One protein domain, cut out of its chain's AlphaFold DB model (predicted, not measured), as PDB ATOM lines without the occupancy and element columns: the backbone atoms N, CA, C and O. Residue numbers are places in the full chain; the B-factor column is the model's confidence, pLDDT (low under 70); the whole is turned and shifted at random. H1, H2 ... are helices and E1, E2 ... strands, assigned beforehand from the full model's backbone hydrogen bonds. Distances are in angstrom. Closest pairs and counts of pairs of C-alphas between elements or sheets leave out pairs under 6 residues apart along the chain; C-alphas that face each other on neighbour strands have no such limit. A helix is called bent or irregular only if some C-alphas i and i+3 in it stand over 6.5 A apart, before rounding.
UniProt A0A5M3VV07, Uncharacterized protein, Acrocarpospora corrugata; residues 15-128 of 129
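Overview. This is residues 15 to 128 of the 129 residues of an uncharacterized protein of Acrocarpospora corrugata (UniProt A0A5M3VV07). A helical hairpin, H1 and H2, is crossed by H4, and a small two-stranded ribbon, E1 and E2, sits at the end where H1 begins and H2 ends. H3 lies to the side of that end, near the start of H1, and H5 folds back after H4. The printed part has 114 residues with five named helices and two named strands, in the order E1 H1 H2 H3 E2 H4 H5; the class is mostly helix, and the sheet, E1 - E2, is antiparallel. It is compact, with a radius of gyration of the C-alphas of 14.3 A, and spans 37 by 30 by 27 A.

Arrangement. E1, residues 15 to 19, and E2, residues 80 to 86, are antiparallel at 145 degrees; N 16 and O 83 are 2.8 A apart, within hydrogen-bond range. H2, residues 44 to 58, comes closest to E2 at the C-alphas of Gly 57 and Ile 83, 6.0 A. H1, residues 20 to 39, and H2 touch as a hairpin, opposite ways at a shallow tilt of 17 degrees, closest at C-alphas Met 34 and Val 47, 4.9 A. H4, residues 87 to 105, touches H1 about perpendicular at 84 degrees, C-alphas Glu 33 and Ala 96 being closest at 6.5 A. With residues 88 to 92 alone it touches H2, about perpendicular at 80 degrees, closest at C-alphas Ile 53 and Gln 89, 5.9 A. H5, residues 112 to 126, and H4 touch only at the corner, and only just, with 3 pairs of C-alphas within 8 A, the closest those of Ala 104 and Ser 112, 7.3 A. H3, residues 68 to 74, is close to H1 but not clearly touching, at C-alphas Ile 20 and Trp 74, 7.8 A. It is irregular, C-alphas 69 and 72 being 7.2 A apart. Every O i to N i+4 pair is within hydrogen-bond range in H1, H2, H4 and H5; H3 has 1 of 3, beside 3 of 4 O i to N i+3 pairs.

Along the chain. E1 begins at C-alpha 15, (38.675, 26.021, 93.068), and H5 ends at C-alpha 126, (21.025, 0.734, 93.046). H1 is 28.8 A long, H4 27.0 A, H5 21.5 A, H2 21.1 A and E2 19.6 A.

Size, cuts and confidence. The C-alphas farthest apart, Pro 62 and Asp 109, are 39.9 A apart. The printed part has no cut and no long link. Mean pLDDT of the printed part is 81.3; residues 107 to 128 are under 70.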
ATOM      1  N   ARG A  15      37.775  27.066  93.567       92.94
ATOM      2  CA  ARG A  15      38.675  26.021  93.068       92.94
ATOM      3  C   ARG A  15      39.237  25.244  94.248       92.94
ATOM      4  O   ARG A  15      40.013  25.784  95.031       92.94
ATOM      5  N   LEU A  16      38.838  23.987  94.367       88.12
ATOM      6  CA  LEU A  16      39.271  23.085  95.425       88.12
ATOM      7  C   LEU A  16      40.339  22.150  94.864       88.12
ATOM      8  O   LEU A  16      40.045  21.354  93.975       88.12
ATOM      9  N   GLN A  17      41.567  22.243  95.371       92.56
ATOM     10  CA  GLN A  17      42.598  21.248  95.091       92.56
ATOM     11  C   GLN A  17      42.477  20.120  96.113       92.56
ATOM     12  O   GLN A  17      42.586  20.359  97.315       92.56
ATOM     13  N   LEU A  18      42.220  18.909  95.634       90.38
ATOM     14  CA  LEU A  18      41.961  17.746  96.474       90.38
ATOM     15  C   LEU A  18      42.402  16.463  95.774       90.38
ATOM     16  O   LEU A  18      42.490  16.405  94.550       90.38
ATOM     17  N   GLU A  19      42.691  15.431  96.548       90.75
ATOM     18  CA  GLU A  19      43.013  14.108  96.022       90.75
ATOM     19  C   GLU A  19      41.757  13.427  95.474       90.75
ATOM     20  O   GLU A  19      40.647  13.645  95.971       90.75
ATOM     21  N   ILE A  20      41.925  12.518  94.511       89.38
ATOM     22  CA  ILE A  20      40.811  11.730  93.965       89.38
ATOM     23  C   ILE A  20      40.003  11.050  95.089       89.38
ATOM     24  O   ILE A  20      38.771  11.106  95.094       89.38
ATOM     25  N   ARG A  21      40.672  10.478  96.100       85.81
ATOM     26  CA  ARG A  21      39.992   9.873  97.262       85.81
ATOM     27  C   ARG A  21      39.113  10.849  98.042       85.81
ATOM     28  O   ARG A  21      38.057  10.459  98.538       85.81
ATOM     29  N   GLN A  22      39.530  12.108  98.148       87.62
ATOM     30  CA  GLN A  22      38.774  13.139  98.852       87.62
ATOM     31  C   GLN A  22      37.524  13.526  98.058       87.62
ATOM     32  O   GLN A  22      36.459  13.681  98.651       87.62
ATOM     33  N   TRP A  23      37.614  13.592  96.723       91.31
ATOM     34  CA  TRP A  23      36.434  13.790  95.877       91.31
ATOM     35  C   TRP A  23      35.419  12.663  96.050       91.31
ATOM     36  O   TRP A  23      34.241  12.923  96.275       91.31
ATOM     37  N   VAL A  24      35.874  11.409  96.000       89.12
ATOM     38  CA  VAL A  24      34.997  10.240  96.161       89.12
ATOM     39  C   VAL A  24      34.290  10.253  97.520       89.12
ATOM     40  O   VAL A  24      33.110   9.908  97.612       89.12
ATOM     41  N   LEU A  25      34.979  10.692  98.577       88.12
ATOM     42  CA  LEU A  25      34.369  10.879  99.892       88.12
ATOM     43  C   LEU A  25      33.300  11.983  99.877       88.12
ATOM     44  O   LEU A  25      32.206  11.776 100.403       88.12
ATOM     45  N   ILE A  26      33.594  13.132  99.260       89.44
ATOM     46  CA  ILE A  26      32.641  14.239  99.104       89.44
ATOM     47  C   ILE A  26      31.403  13.781  98.320       89.44
ATOM     48  O   ILE A  26      30.287  14.009  98.783       89.44
ATOM     49  N   ASP A  27      31.571  13.080  97.193       91.38
ATOM     50  CA  ASP A  27      30.463  12.535  96.393       91.38
ATOM     51  C   ASP A  27      29.553  11.631  97.238       91.38
ATOM     52  O   ASP A  27      28.331  11.794  97.240       91.38
ATOM     53  N   ALA A  28      30.145  10.729  98.028       88.88
ATOM     54  CA  ALA A  28      29.397   9.832  98.904       88.88
ATOM     55  C   ALA A  28      28.617  10.580 100.001       88.88
ATOM     56  O   ALA A  28      27.496  10.188 100.347       88.88
ATOM     57  N   ILE A  29      29.194  11.655 100.544       91.06
ATOM     58  CA  ILE A  29      28.565  12.506 101.562       91.06
ATOM     59  C   ILE A  29      27.409  13.307 100.960       91.06
ATOM     60  O   ILE A  29      26.317  13.305 101.529       91.06
ATOM     61  N   ILE A  30      27.589  13.900  99.780       94.75
ATOM     62  CA  ILE A  30      26.507  14.582  99.058       94.75
ATOM     63  C   ILE A  30      25.379  13.605  98.712       94.75
ATOM     64  O   ILE A  30      24.204  13.921  98.879       94.75
ATOM     65  N   ASP A  31      25.702  12.379  98.310       91.75
ATOM     66  CA  ASP A  31      24.700  11.347  98.052       91.75
ATOM     67  C   ASP A  31      23.932  10.931  99.324       91.75
ATOM     68  O   ASP A  31      22.742  10.605  99.274       91.75
ATOM     69  N   ASN A  32      24.586  10.931 100.493       90.69
ATOM     70  CA  ASN A  32      23.908  10.734 101.780       90.69
ATOM     71  C   ASN A  32      22.990  11.921 102.106       90.69
ATOM     72  O   ASN A  32      21.855  11.703 102.530       90.69
ATOM     73  N   GLU A  33      23.452  13.148 101.871       93.81
ATOM     74  CA  GLU A  33      22.681  14.369 102.109       93.81
ATOM     75  C   GLU A  33      21.408  14.407 101.259       93.81
ATOM     76  O   GLU A  33      20.315  14.605 101.789       93.81
ATOM     77  N   MET A  34      21.513  14.089  99.965       94.38
ATOM     78  CA  MET A  34      20.351  13.968  99.083       94.38
ATOM     79  C   MET A  34      19.375  12.887  99.562       94.38
ATOM     80  O   MET A  34      18.164  13.105  99.586       94.38
ATOM     81  N   SER A  35      19.882  11.725  99.981       90.31
ATOM     82  CA  SER A  35      19.040  10.635 100.498       90.31
ATOM     83  C   SER A  35      18.295  11.046 101.776       90.31
ATOM     84  O   SER A  35      17.118  10.713 101.950       90.31
ATOM     85  N   ALA A  36      18.953  11.799 102.660       90.44
ATOM     86  CA  ALA A  36      18.343  12.346 103.866       90.44
ATOM     87  C   ALA A  36      17.290  13.417 103.532       90.44
ATOM     88  O   ALA A  36      16.198  13.386 104.098       90.44
ATOM     89  N   ALA A  37      17.574  14.302 102.574       91.31
ATOM     90  CA  ALA A  37      16.650  15.328 102.088       91.31
ATOM     91  C   ALA A  37      15.371  14.732 101.471       91.31
ATOM     92  O   ALA A  37      14.267  15.218 101.731       91.31
ATOM     93  N   VAL A  38      15.500  13.644 100.704       91.06
ATOM     94  CA  VAL A  38      14.352  12.882 100.182       91.06
ATOM     95  C   VAL A  38      13.547  12.278 101.331       91.06
ATOM     96  O   VAL A  38      12.328  12.436 101.382       91.06
ATOM     97  N   SER A  39      14.227  11.639 102.285       89.19
ATOM     98  CA  SER A  39      13.587  10.967 103.424       89.19
ATOM     99  C   SER A  39      12.869  11.938 104.375       89.19
ATOM    100  O   SER A  39      11.888  11.559 105.007       89.19
ATOM    101  N   ALA A  40      13.320  13.193 104.458       88.81
ATOM    102  CA  ALA A  40      12.740  14.245 105.297       88.81
ATOM    103  C   ALA A  40      11.526  14.965 104.671       88.81
ATOM    104  O   ALA A  40      11.104  16.001 105.182       88.81
ATOM    105  N   GLY A  41      10.969  14.451 103.569       87.62
ATOM    106  CA  GLY A  41       9.801  15.043 102.904       87.62
ATOM    107  C   GLY A  41      10.105  15.762 101.588       87.62
ATOM    108  O   GLY A  41       9.269  16.523 101.112       87.62
ATOM    109  N   GLY A  42      11.267  15.508 100.977       79.06
ATOM    110  CA  GLY A  42      11.549  15.935  99.606       79.06
ATOM    111  C   GLY A  42      11.976  17.394  99.484       79.06
ATOM    112  O   GLY A  42      11.377  18.149  98.719       79.06
ATOM    113  N   GLN A  43      13.039  17.779 100.195       88.56
ATOM    114  CA  GLN A  43      13.692  19.084 100.026       88.56
ATOM    115  C   GLN A  43      14.371  19.149  98.646       88.56
ATOM    116  O   GLN A  43      15.548  18.815  98.502       88.56
ATOM    117  N   ARG A  44      13.591  19.509  97.615       91.06
ATOM    118  CA  ARG A  44      13.996  19.456  96.198       91.06
ATOM    119  C   ARG A  44      15.258  20.262  95.923       91.06
ATOM    120  O   ARG A  44      16.149  19.738  95.271       91.06
ATOM    121  N   ASP A  45      15.382  21.440  96.520       92.38
ATOM    122  CA  ASP A  45      16.535  22.319  96.312       92.38
ATOM    123  C   ASP A  45      17.856  21.648  96.718       92.38
ATOM    124  O   ASP A  45      18.837  21.720  95.982       92.38
ATOM    125  N   ILE A  46      17.880  20.907  97.835       93.31
ATOM    126  CA  ILE A  46      19.072  20.151  98.266       93.31
ATOM    127  C   ILE A  46      19.369  19.002  97.302       93.31
ATOM    128  O   ILE A  46      20.530  18.729  96.997       93.31
ATOM    129  N   VAL A  47      18.333  18.315  96.820       94.50
ATOM    130  CA  VAL A  47      18.494  17.202  95.875       94.50
ATOM    131  C   VAL A  47      19.035  17.703  94.537       94.50
ATOM    132  O   VAL A  47      19.963  17.106  93.994       94.50
ATOM    133  N   ASP A  48      18.494  18.799  94.017       96.00
ATOM    134  CA  ASP A  48      18.900  19.368  92.735       96.00
ATOM    135  C   ASP A  48      20.298  19.989  92.825       96.00
ATOM    136  O   ASP A  48      21.156  19.711  91.979       96.00
ATOM    137  N   LEU A  49      20.586  20.728  93.902       96.75
ATOM    138  CA  LEU A  49      21.921  21.268  94.152       96.75
ATOM    139  C   LEU A  49      22.946  20.141  94.347       96.75
ATOM    140  O   LEU A  49      24.015  20.179  93.737       96.75
ATOM    141  N   GLY A  50      22.599  19.085  95.088       96.19
ATOM    142  CA  GLY A  50      23.424  17.886  95.255       96.19
ATOM    143  C   GLY A  50      23.733  17.179  93.932       96.19
ATOM    144  O   GLY A  50      24.890  16.851  93.663       96.19
ATOM    145  N   ARG A  51      22.737  17.011  93.051       96.44
ATOM    146  CA  ARG A  51      22.951  16.480  91.692       96.44
ATOM    147  C   ARG A  51      23.897  17.366  90.887       96.44
ATOM    148  O   ARG A  51      24.763  16.837  90.190       96.44
ATOM    149  N   SER A  52      23.759  18.688  91.000       96.81
ATOM    150  CA  SER A  52      24.625  19.634  90.292       96.81
ATOM    151  C   SER A  52      26.089  19.535  90.739       96.81
ATOM    152  O   SER A  52      26.967  19.535  89.882       96.81
ATOM    153  N   ILE A  53      26.356  19.359  92.042       95.50
ATOM    154  CA  ILE A  53      27.713  19.184  92.589       95.50
ATOM    155  C   ILE A  53      28.360  17.940  91.995       95.50
ATOM    156  O   ILE A  53      29.472  17.998  91.475       95.50
ATOM    157  N   ARG A  54      27.646  16.809  92.051       94.44
ATOM    158  CA  ARG A  54      28.158  15.528  91.554       94.44
ATOM    159  C   ARG A  54      28.472  15.616  90.069       94.44
ATOM    160  O   ARG A  54      29.553  15.215  89.657       94.44
ATOM    161  N   LYS A  55      27.559  16.193  89.284       93.94
ATOM    162  CA  LYS A  55      27.778  16.439  87.857       93.94
ATOM    163  C   LYS A  55      29.031  17.290  87.629       93.94
ATOM    164  O   LYS A  55      29.922  16.847  86.913       93.94
ATOM    165  N   ALA A  56      29.124  18.448  88.284       92.44
ATOM    166  CA  ALA A  56      30.237  19.377  88.115       92.44
ATOM    167  C   ALA A  56      31.591  18.737  88.442       92.44
ATOM    168  O   ALA A  56      32.558  18.948  87.714       92.44
ATOM    169  N   GLY A  57      31.680  17.943  89.511       91.56
ATOM    170  CA  GLY A  57      32.934  17.277  89.836       91.56
ATOM    171  C   GLY A  57      33.259  16.124  88.893       91.56
ATOM    172  O   GLY A  57      34.364  16.107  88.367       91.56
ATOM    173  N   TRP A  58      32.322  15.212  88.592       91.50
ATOM    174  CA  TRP A  58      32.593  14.084  87.684       91.50
ATOM    175  C   TRP A  58      32.944  14.520  86.254       91.50
ATOM    176  O   TRP A  58      33.778  13.878  85.621       91.50
ATOM    177  N   GLU A  59      32.396  15.636  85.764       91.81
ATOM    178  CA  GLU A  59      32.783  16.225  84.470       91.81
ATOM    179  C   GLU A  59      34.253  16.695  84.429       91.81
ATOM    180  O   GLU A  59      34.821  16.838  83.348       91.81
ATOM    181  N   GLN A  60      34.894  16.890  85.588       90.69
ATOM    182  CA  GLN A  60      36.299  17.299  85.716       90.69
ATOM    183  C   GLN A  60      37.267  16.111  85.911       90.69
ATOM    184  O   GLN A  60      38.471  16.325  86.055       90.69
ATOM    185  N   PHE A  61      36.769  14.867  85.853       88.44
ATOM    186  CA  PHE A  61      37.567  13.630  85.852       88.44
ATOM    187  C   PHE A  61      37.374  12.858  84.535       88.44
ATOM    188  O   PHE A  61      36.685  11.835  84.510       88.44
ATOM    189  N   PRO A  62      37.954  13.321  83.411       84.94
ATOM    190  CA  PRO A  62      37.791  12.670  82.105       84.94
ATOM    191  C   PRO A  62      38.405  11.260  82.047       84.94
ATOM    192  O   PRO A  62      38.091  10.471  81.163       84.94
ATOM    193  N   ASP A  63      39.292  10.958  82.989       85.88
ATOM    194  CA  ASP A  63      39.972   9.690  83.219       85.88
ATOM    195  C   ASP A  63      39.187   8.727  84.127       85.88
ATOM    196  O   ASP A  63      39.644   7.608  84.372       85.88
ATOM    197  N   TRP A  64      38.003   9.121  84.615       84.62
ATOM    198  CA  TRP A  64      37.119   8.235  85.369       84.62
ATOM    199  C   TRP A  64      36.643   7.065  84.479       84.62
ATOM    200  O   TRP A  64      35.930   7.296  83.501       84.62
ATOM    201  N   PRO A  65      36.958   5.793  84.808       80.38
ATOM    202  CA  PRO A  65      36.604   4.633  83.980       80.38
ATOM    203  C   PRO A  65      35.101   4.356  83.823       80.38
ATOM    204  O   PRO A  65      34.734   3.420  83.112       80.38
ATOM    205  N   GLY A  66      34.217   5.085  84.509       79.12
ATOM    206  CA  GLY A  66      32.764   4.889  84.429       79.12
ATOM    207  C   GLY A  66      32.239   3.631  85.132       79.12
ATOM    208  O   GLY A  66      31.038   3.528  85.373       79.12
ATOM    209  N   ASP A  67      33.112   2.690  85.504       81.88
ATOM    210  CA  ASP A  67      32.755   1.471  86.232       81.88
ATOM    211  C   ASP A  67      33.025   1.627  87.735       81.88
ATOM    212  O   ASP A  67      34.169   1.636  88.194       81.88
ATOM    213  N   TYR A  68      31.953   1.667  88.527       75.50
ATOM    214  CA  TYR A  68      32.022   1.745  89.987       75.50
ATOM    215  C   TYR A  68      32.797   0.589  90.640       75.50
ATOM    216  O   TYR A  68      33.299   0.749  91.753       75.50
ATOM    217  N   ARG A  69      32.948  -0.563  89.975       78.31
ATOM    218  CA  ARG A  69      33.789  -1.671  90.466       78.31
ATOM    219  C   ARG A  69      35.272  -1.303  90.482       78.31
ATOM    220  O   ARG A  69      36.020  -1.855  91.284       78.31
ATOM    221  N   LEU A  70      35.680  -0.352  89.641       80.38
ATOM    222  CA  LEU A  70      37.042   0.178  89.572       80.38
ATOM    223  C   LEU A  70      37.249   1.404  90.468       80.38
ATOM    224  O   LEU A  70      38.382   1.862  90.604       80.38
ATOM    225  N   LEU A  71      36.195   1.901  91.129       80.62
ATOM    226  CA  LEU A  71      36.257   3.106  91.959       80.62
ATOM    227  C   LEU A  71      37.330   3.009  93.042       80.62
ATOM    228  O   LEU A  71      38.101   3.942  93.203       80.62
ATOM    229  N   SER A  72      37.420   1.881  93.750       77.38
ATOM    230  CA  SER A  72      38.408   1.707  94.824       77.38
ATOM    231  C   SER A  72      39.850   1.722  94.317       77.38
ATOM    232  O   SER A  72      40.734   2.195  95.021       77.38
ATOM    233  N   LEU A  73      40.089   1.188  93.116       81.25
ATOM    234  CA  LEU A  73      41.422   1.154  92.518       81.25
ATOM    235  C   LEU A  73      41.813   2.539  91.998       81.25
ATOM    236  O   LEU A  73      42.923   2.995  92.235       81.25
ATOM    237  N   TRP A  74      40.880   3.216  91.333       81.88
ATOM    238  CA  TRP A  74      41.077   4.570  90.825       81.88
ATOM    239  C   TRP A  74      41.246   5.589  91.965       81.88
ATOM    240  O   TRP A  74      42.159   6.408  91.942       81.88
ATOM    241  N   ALA A  75      40.442   5.472  93.026       79.62
ATOM    242  CA  ALA A  75      40.526   6.321  94.212       79.62
ATOM    243  C   ALA A  75      41.759   6.056  95.087       79.62
ATOM    244  O   ALA A  75      42.045   6.857  95.968       79.62
ATOM    245  N   ALA A  76      42.494   4.961  94.872       78.88
ATOM    246  CA  ALA A  76      43.747   4.712  95.585       78.88
ATOM    247  C   ALA A  76      44.891   5.631  95.119       78.88
ATOM    248  O   ALA A  76      45.945   5.651  95.747       78.88
ATOM    249  N   SER A  77      44.691   6.379  94.031       78.38
ATOM    250  CA  SER A  77      45.644   7.377  93.563       78.38
ATOM    251  C   SER A  77      45.743   8.553  94.544       78.38
ATOM    252  O   SER A  77      44.730   9.155  94.906       78.38
ATOM    253  N   ASP A  78      46.970   8.925  94.920       82.50
ATOM    254  CA  ASP A  78      47.281  10.175  95.641       82.50
ATOM    255  C   ASP A  78      47.250  11.408  94.710       82.50
ATOM    256  O   ASP A  78      47.654  12.513  95.075       82.50
ATOM    257  N   GLU A  79      46.800  11.230  93.467       88.75
ATOM    258  CA  GLU A  79      46.713  12.301  92.489       88.75
ATOM    259  C   GLU A  79      45.749  13.400  92.939       88.75
ATOM    260  O   GLU A  79      44.577  13.164  93.247       88.75
ATOM    261  N   CYS A  80      46.261  14.629  92.937       90.12
ATOM    262  CA  CYS A  80      45.481  15.826  93.195       90.12
ATOM    263  C   CYS A  80      44.841  16.350  91.908       90.12
ATOM    264  O   CYS A  80      45.485  16.475  90.862       90.12
ATOM    265  N   ARG A  81      43.575  16.742  92.009       89.12
ATOM    266  CA  ARG A  81      42.791  17.388  90.958       89.12
ATOM    267  C   ARG A  81      42.209  18.687  91.498       89.12
ATOM    268  O   ARG A  81      41.980  18.840  92.695       89.12
ATOM    269  N   THR A  82      42.012  19.644  90.600       92.38
ATOM    270  CA  THR A  82      41.312  20.888  90.928       92.38
ATOM    271  C   THR A  82      39.872  20.754  90.471       92.38
ATOM    272  O   THR A  82      39.640  20.523  89.289       92.38
ATOM    273  N   ILE A  83      38.927  20.910  91.395       91.50
ATOM    274  CA  ILE A  83      37.496  20.927  91.102       91.50
ATOM    275  C   ILE A  83      36.977  22.345  91.253       91.50
ATOM    276  O   ILE A  83      37.225  23.019  92.252       91.50
ATOM    277  N   THR A  84      36.225  22.772  90.254       94.62
ATOM    278  CA  THR A  84      35.522  24.047  90.244       94.62
ATOM    279  C   THR A  84      34.079  23.850  90.701       94.62
ATOM    280  O   THR A  84      33.374  23.030  90.114       94.62
ATOM    281  N   LEU A  85      33.652  24.597  91.722       91.31
ATOM    282  CA  LEU A  85      32.283  24.629  92.246       91.31
ATOM    283  C   LEU A  85      31.789  26.078  92.363       91.31
ATOM    284  O   LEU A  85      32.588  26.983  92.601       91.31
ATOM    285  N   SER A  86      30.481  26.303  92.247       94.69
ATOM    286  CA  SER A  86      29.878  27.594  92.613       94.69
ATOM    287  C   SER A  86      29.824  27.780  94.135       94.69
ATOM    288  O   SER A  86      30.032  26.838  94.903       94.69
ATOM    289  N   GLY A  87      29.507  28.992  94.594       91.31
ATOM    290  CA  GLY A  87      29.394  29.298  96.020       91.31
ATOM    291  C   GLY A  87      28.355  28.438  96.725       91.31
ATOM    292  O   GLY A  87      28.686  27.773  97.701       91.31
ATOM    293  N   ALA A  88      27.148  28.336  96.167       93.62
ATOM    294  CA  ALA A  88      26.090  27.490  96.721       93.62
ATOM    295  C   ALA A  88      26.499  26.005  96.774       93.62
ATOM    296  O   ALA A  88      26.218  25.300  97.744       93.62
ATOM    297  N   GLN A  89      27.205  25.526  95.746       94.38
ATOM    298  CA  GLN A  89      27.737  24.165  95.715       94.38
ATOM    299  C   GLN A  89      28.783  23.944  96.816       94.38
ATOM    300  O   GLN A  89      28.726  22.941  97.527       94.38
ATOM    301  N   CYS A  90      29.714  24.886  96.981       93.31
ATOM    302  CA  CYS A  90      30.748  24.834  98.010       93.31
ATOM    303  C   CYS A  90      30.143  24.874  99.423       93.31
ATOM    304  O   CYS A  90      30.496  24.055 100.272       93.31
ATOM    305  N   GLU A  91      29.175  25.759  99.662       94.06
ATOM    306  CA  GLU A  91      28.466  25.874 100.940       94.06
ATOM    307  C   GLU A  91      27.726  24.587 101.310       94.06
ATOM    308  O   GLU A  91      27.814  24.136 102.458       94.06
ATOM    309  N   LEU A  92      27.044  23.952 100.348       94.56
ATOM    310  CA  LEU A  92      26.383  22.671 100.591       94.56
ATOM    311  C   LEU A  92      27.405  21.565 100.895       94.56
ATOM    312  O   LEU A  92      27.179  20.781 101.815       94.56
ATOM    313  N   VAL A  93      28.540  21.515 100.186       90.75
ATOM    314  CA  VAL A  93      29.626  20.560 100.483       90.75
ATOM    315  C   VAL A  93      30.132  20.735 101.912       90.75
ATOM    316  O   VAL A  93      30.163  19.763 102.664       90.75
ATOM    317  N   LEU A  94      30.489  21.955 102.316       91.06
ATOM    318  CA  LEU A  94      31.014  22.225 103.658       91.06
ATOM    319  C   LEU A  94      29.981  21.916 104.749       91.06
ATOM    320  O   LEU A  94      30.309  21.277 105.751       91.06
ATOM    321  N   SER A  95      28.724  22.304 104.529       91.56
ATOM    322  CA  SER A  95      27.625  22.033 105.461       91.56
ATOM    323  C   SER A  95      27.364  20.535 105.609       91.56
ATOM    324  O   SER A  95      27.201  20.042 106.727       91.56
ATOM    325  N   ALA A  96      27.378  19.787 104.502       91.00
ATOM    326  CA  ALA A  96      27.226  18.339 104.520       91.00
ATOM    327  C   ALA A  96      28.412  17.665 105.226       91.00
ATOM    328  O   ALA A  96      28.195  16.832 106.104       91.00
ATOM    329  N   LEU A  97      29.656  18.053 104.925       87.06
ATOM    330  CA  LEU A  97      30.846  17.531 105.607       87.06
ATOM    331  C   LEU A  97      30.752  17.720 107.127       87.06
ATOM    332  O   LEU A  97      30.909  16.754 107.873       87.06
ATOM    333  N   ALA A  98      30.420  18.930 107.586       86.44
ATOM    334  CA  ALA A  98      30.271  19.228 109.009       86.44
ATOM    335  C   ALA A  98      29.133  18.420 109.656       86.44
ATOM    336  O   ALA A  98      29.302  17.831 110.727       86.44
ATOM    337  N   ARG A  99      27.973  18.341 108.993       89.06
ATOM    338  CA  ARG A  99      26.816  17.579 109.477       89.06
ATOM    339  C   ARG A  99      27.130  16.091 109.600       89.06
ATOM    340  O   ARG A  99      26.801  15.485 110.618       89.06
ATOM    341  N   TRP A 100      27.733  15.492 108.577       88.38
ATOM    342  CA  TRP A 100      28.016  14.058 108.550       88.38
ATOM    343  C   TRP A 100      29.193  13.674 109.450       88.38
ATOM    344  O   TRP A 100      29.156  12.580 110.009       88.38
ATOM    345  N   ALA A 101      30.153  14.574 109.688       84.00
ATOM    346  CA  ALA A 101      31.143  14.417 110.755       84.00
ATOM    347  C   ALA A 101      30.461  14.349 112.131       84.00
ATOM    348  O   ALA A 101      30.632  13.371 112.849       84.00
ATOM    349  N   ALA A 102      29.560  15.289 112.442       84.50
ATOM    350  CA  ALA A 102      28.810  15.258 113.701       84.50
ATOM    351  C   ALA A 102      27.903  14.016 113.837       84.50
ATOM    352  O   ALA A 102      27.662  13.532 114.943       84.50
ATOM    353  N   VAL A 103      27.368  13.489 112.728       85.56
ATOM    354  CA  VAL A 103      26.643  12.206 112.729       85.56
ATOM    355  C   VAL A 103      27.591  11.043 113.010       85.56
ATOM    356  O   VAL A 103      27.201  10.153 113.756       85.56
ATOM    357  N   ALA A 104      28.799  11.040 112.439       78.62
ATOM    358  CA  ALA A 104      29.810  10.010 112.669       78.62
ATOM    359  C   ALA A 104      30.320  10.015 114.118       78.62
ATOM    360  O   ALA A 104      30.389   8.954 114.727       78.62
ATOM    361  N   ASP A 105      30.552  11.188 114.708       77.31
ATOM    362  CA  ASP A 105      30.946  11.306 116.118       77.31
ATOM    363  C   ASP A 105      29.871  10.714 117.047       77.31
ATOM    364  O   ASP A 105      30.168   9.964 117.969       77.31
ATOM    365  N   ARG A 106      28.587  10.963 116.747       76.06
ATOM    366  CA  ARG A 106      27.444  10.335 117.443       76.06
ATOM    367  C   ARG A 106      27.225   8.867 117.055       76.06
ATOM    368  O   ARG A 106      26.407   8.185 117.660       76.06
ATOM    369  N   ALA A 107      27.842   8.395 115.974       65.94
ATOM    370  CA  ALA A 107      27.731   7.024 115.479       65.94
ATOM    371  C   ALA A 107      28.667   6.064 116.188       65.94
ATOM    372  O   ALA A 107      28.333   4.880 116.292       65.94
ATOM    373  N   ASP A 108      29.821   6.580 116.607       62.53
ATOM    374  CA  ASP A 108      30.818   5.857 117.388       62.53
ATOM    375  C   ASP A 108      30.259   5.447 118.766       62.53
ATOM    376  O   ASP A 108      30.692   4.453 119.344       62.53
ATOM    377  N   ASP A 109      29.142   6.062 119.183       58.41
ATOM    378  CA  ASP A 109      28.152   5.490 120.107       58.41
ATOM    379  C   ASP A 109      27.319   4.364 119.427       58.41
ATOM    380  O   ASP A 109      26.100   4.434 119.307       58.41
ATOM    381  N   ALA A 110      27.996   3.314 118.939       53.47
ATOM    382  CA  ALA A 110      27.547   1.968 118.509       53.47
ATOM    383  C   ALA A 110      26.356   1.759 117.524       53.47
ATOM    384  O   ALA A 110      26.318   0.732 116.830       53.47
ATOM    385  N   GLU A 111      25.359   2.637 117.439       51.62
ATOM    386  CA  GLU A 111      24.122   2.423 116.674       51.62
ATOM    387  C   GLU A 111      24.235   2.990 115.249       51.62
ATOM    388  O   GLU A 111      23.879   2.322 114.269       51.62
ATOM    389  N   SER A 112      24.820   4.180 115.082       52.81
ATOM    390  CA  SER A 112      24.828   4.844 113.771       52.81
ATOM    391  C   SER A 112      25.886   4.279 112.802       52.81
ATOM    392  O   SER A 112      25.710   4.367 111.583       52.81
ATOM    393  N   GLY A 113      26.890   3.538 113.296       48.91
ATOM    394  CA  GLY A 113      27.800   2.742 112.455       48.91
ATOM    395  C   GLY A 113      27.084   1.646 111.644       48.91
ATOM    396  O   GLY A 113      27.506   1.291 110.537       48.91
ATOM    397  N   ARG A 114      25.939   1.144 112.132       55.12
ATOM    398  CA  ARG A 114      25.097   0.182 111.394       55.12
ATOM    399  C   ARG A 114      24.269   0.861 110.302       55.12
ATOM    400  O   ARG A 114      23.995   0.242 109.273       55.12
ATOM    401  N   VAL A 115      23.886   2.124 110.498       53.59
ATOM    402  CA  VAL A 115      23.148   2.927 109.506       53.59
ATOM    403  C   VAL A 115      24.058   3.298 108.334       53.59
ATOM    404  O   VAL A 115      23.669   3.105 107.184       53.59
ATOM    405  N   ALA A 116      25.303   3.704 108.603       50.91
ATOM    406  CA  ALA A 116      26.292   3.995 107.563       50.91
ATOM    407  C   ALA A 116      26.582   2.772 106.668       50.91
ATOM    408  O   ALA A 116      26.540   2.872 105.440       50.91
ATOM    409  N   LYS A 117      26.778   1.585 107.269       48.78
ATOM    410  CA  LYS A 117      26.956   0.324 106.522       48.78
ATOM    411  C   LYS A 117      25.737  -0.022 105.663       48.78
ATOM    412  O   LYS A 117      25.895  -0.413 104.509       48.78
ATOM    413  N   ARG A 118      24.525   0.168 106.192       54.91
ATOM    414  CA  ARG A 118      23.269  -0.086 105.470       54.91
ATOM    415  C   ARG A 118      23.091   0.851 104.279       54.91
ATOM    416  O   ARG A 118      22.736   0.387 103.200       54.91
ATOM    417  N   ASN A 119      23.396   2.135 104.446       48.97
ATOM    418  CA  ASN A 119      23.306   3.120 103.370       48.97
ATOM    419  C   ASN A 119      24.331   2.832 102.265       48.97
ATOM    420  O   ASN A 119      23.961   2.796 101.093       48.97
ATOM    421  N   ALA A 120      25.579   2.507 102.622       49.03
ATOM    422  CA  ALA A 120      26.596   2.079 101.657       49.03
ATOM    423  C   ALA A 120      26.178   0.811 100.881       49.03
ATOM    424  O   ALA A 120      26.420   0.691  99.680       49.03
ATOM    425  N   GLN A 121      25.509  -0.132 101.547       48.78
ATOM    426  CA  GLN A 121      25.047  -1.380 100.938       48.78
ATOM    427  C   GLN A 121      23.800  -1.189 100.057       48.78
ATOM    428  O   GLN A 121      23.690  -1.823  99.007       48.78
ATOM    429  N   SER A 122      22.889  -0.288 100.436       42.38
ATOM    430  CA  SER A 122      21.715   0.070  99.626       42.38
ATOM    431  C   SER A 122      22.124   0.781  98.332       42.38
ATOM    432  O   SER A 122      21.627   0.466  97.253       42.38
ATOM    433  N   LYS A 123      23.127   1.662  98.411       51.22
ATOM    434  CA  LYS A 123      23.685   2.379  97.254       51.22
ATOM    435  C   LYS A 123      24.379   1.447  96.263       51.22
ATOM    436  O   LYS A 123      24.179   1.569  95.059       51.22
ATOM    437  N   ARG A 124      25.093   0.429  96.759       50.88
ATOM    438  CA  ARG A 124      25.660  -0.643  95.918       50.88
ATOM    439  C   ARG A 124      24.602  -1.435  95.145       50.88
ATOM    440  O   ARG A 124      24.891  -1.881  94.045       50.88
ATOM    441  N   ARG A 125      23.393  -1.612  95.692       42.84
ATOM    442  CA  ARG A 125      22.297  -2.316  94.997       42.84
ATOM    443  C   ARG A 125      21.661  -1.479  93.890       42.84
ATOM    444  O   ARG A 125      21.267  -2.047  92.882       42.84
ATOM    445  N   HIS A 126      21.581  -0.162  94.063       39.06
ATOM    446  CA  HIS A 126      21.025   0.734  93.046       39.06
ATOM    447  C   HIS A 126      21.994   1.038  91.895       39.06
ATOM    448  O   HIS A 126      21.534   1.290  90.793       39.06
ATOM    449  N   ALA A 127      23.310   0.971  92.113       38.19
ATOM    450  CA  ALA A 127      24.314   1.160  91.057       38.19
ATOM    451  C   ALA A 127      24.527  -0.076  90.150       38.19
ATOM    452  O   ALA A 127      25.321  -0.018  89.217       38.19
ATOM    453  N   LEU A 128      23.865  -1.202  90.446       38.19
ATOM    454  CA  LEU A 128      23.982  -2.481  89.725       38.19
ATOM    455  C   LEU A 128      22.646  -2.945  89.103       38.19
ATOM    456  O   LEU A 128      22.550  -4.091  88.662       38.19
TER     457      LEU A 128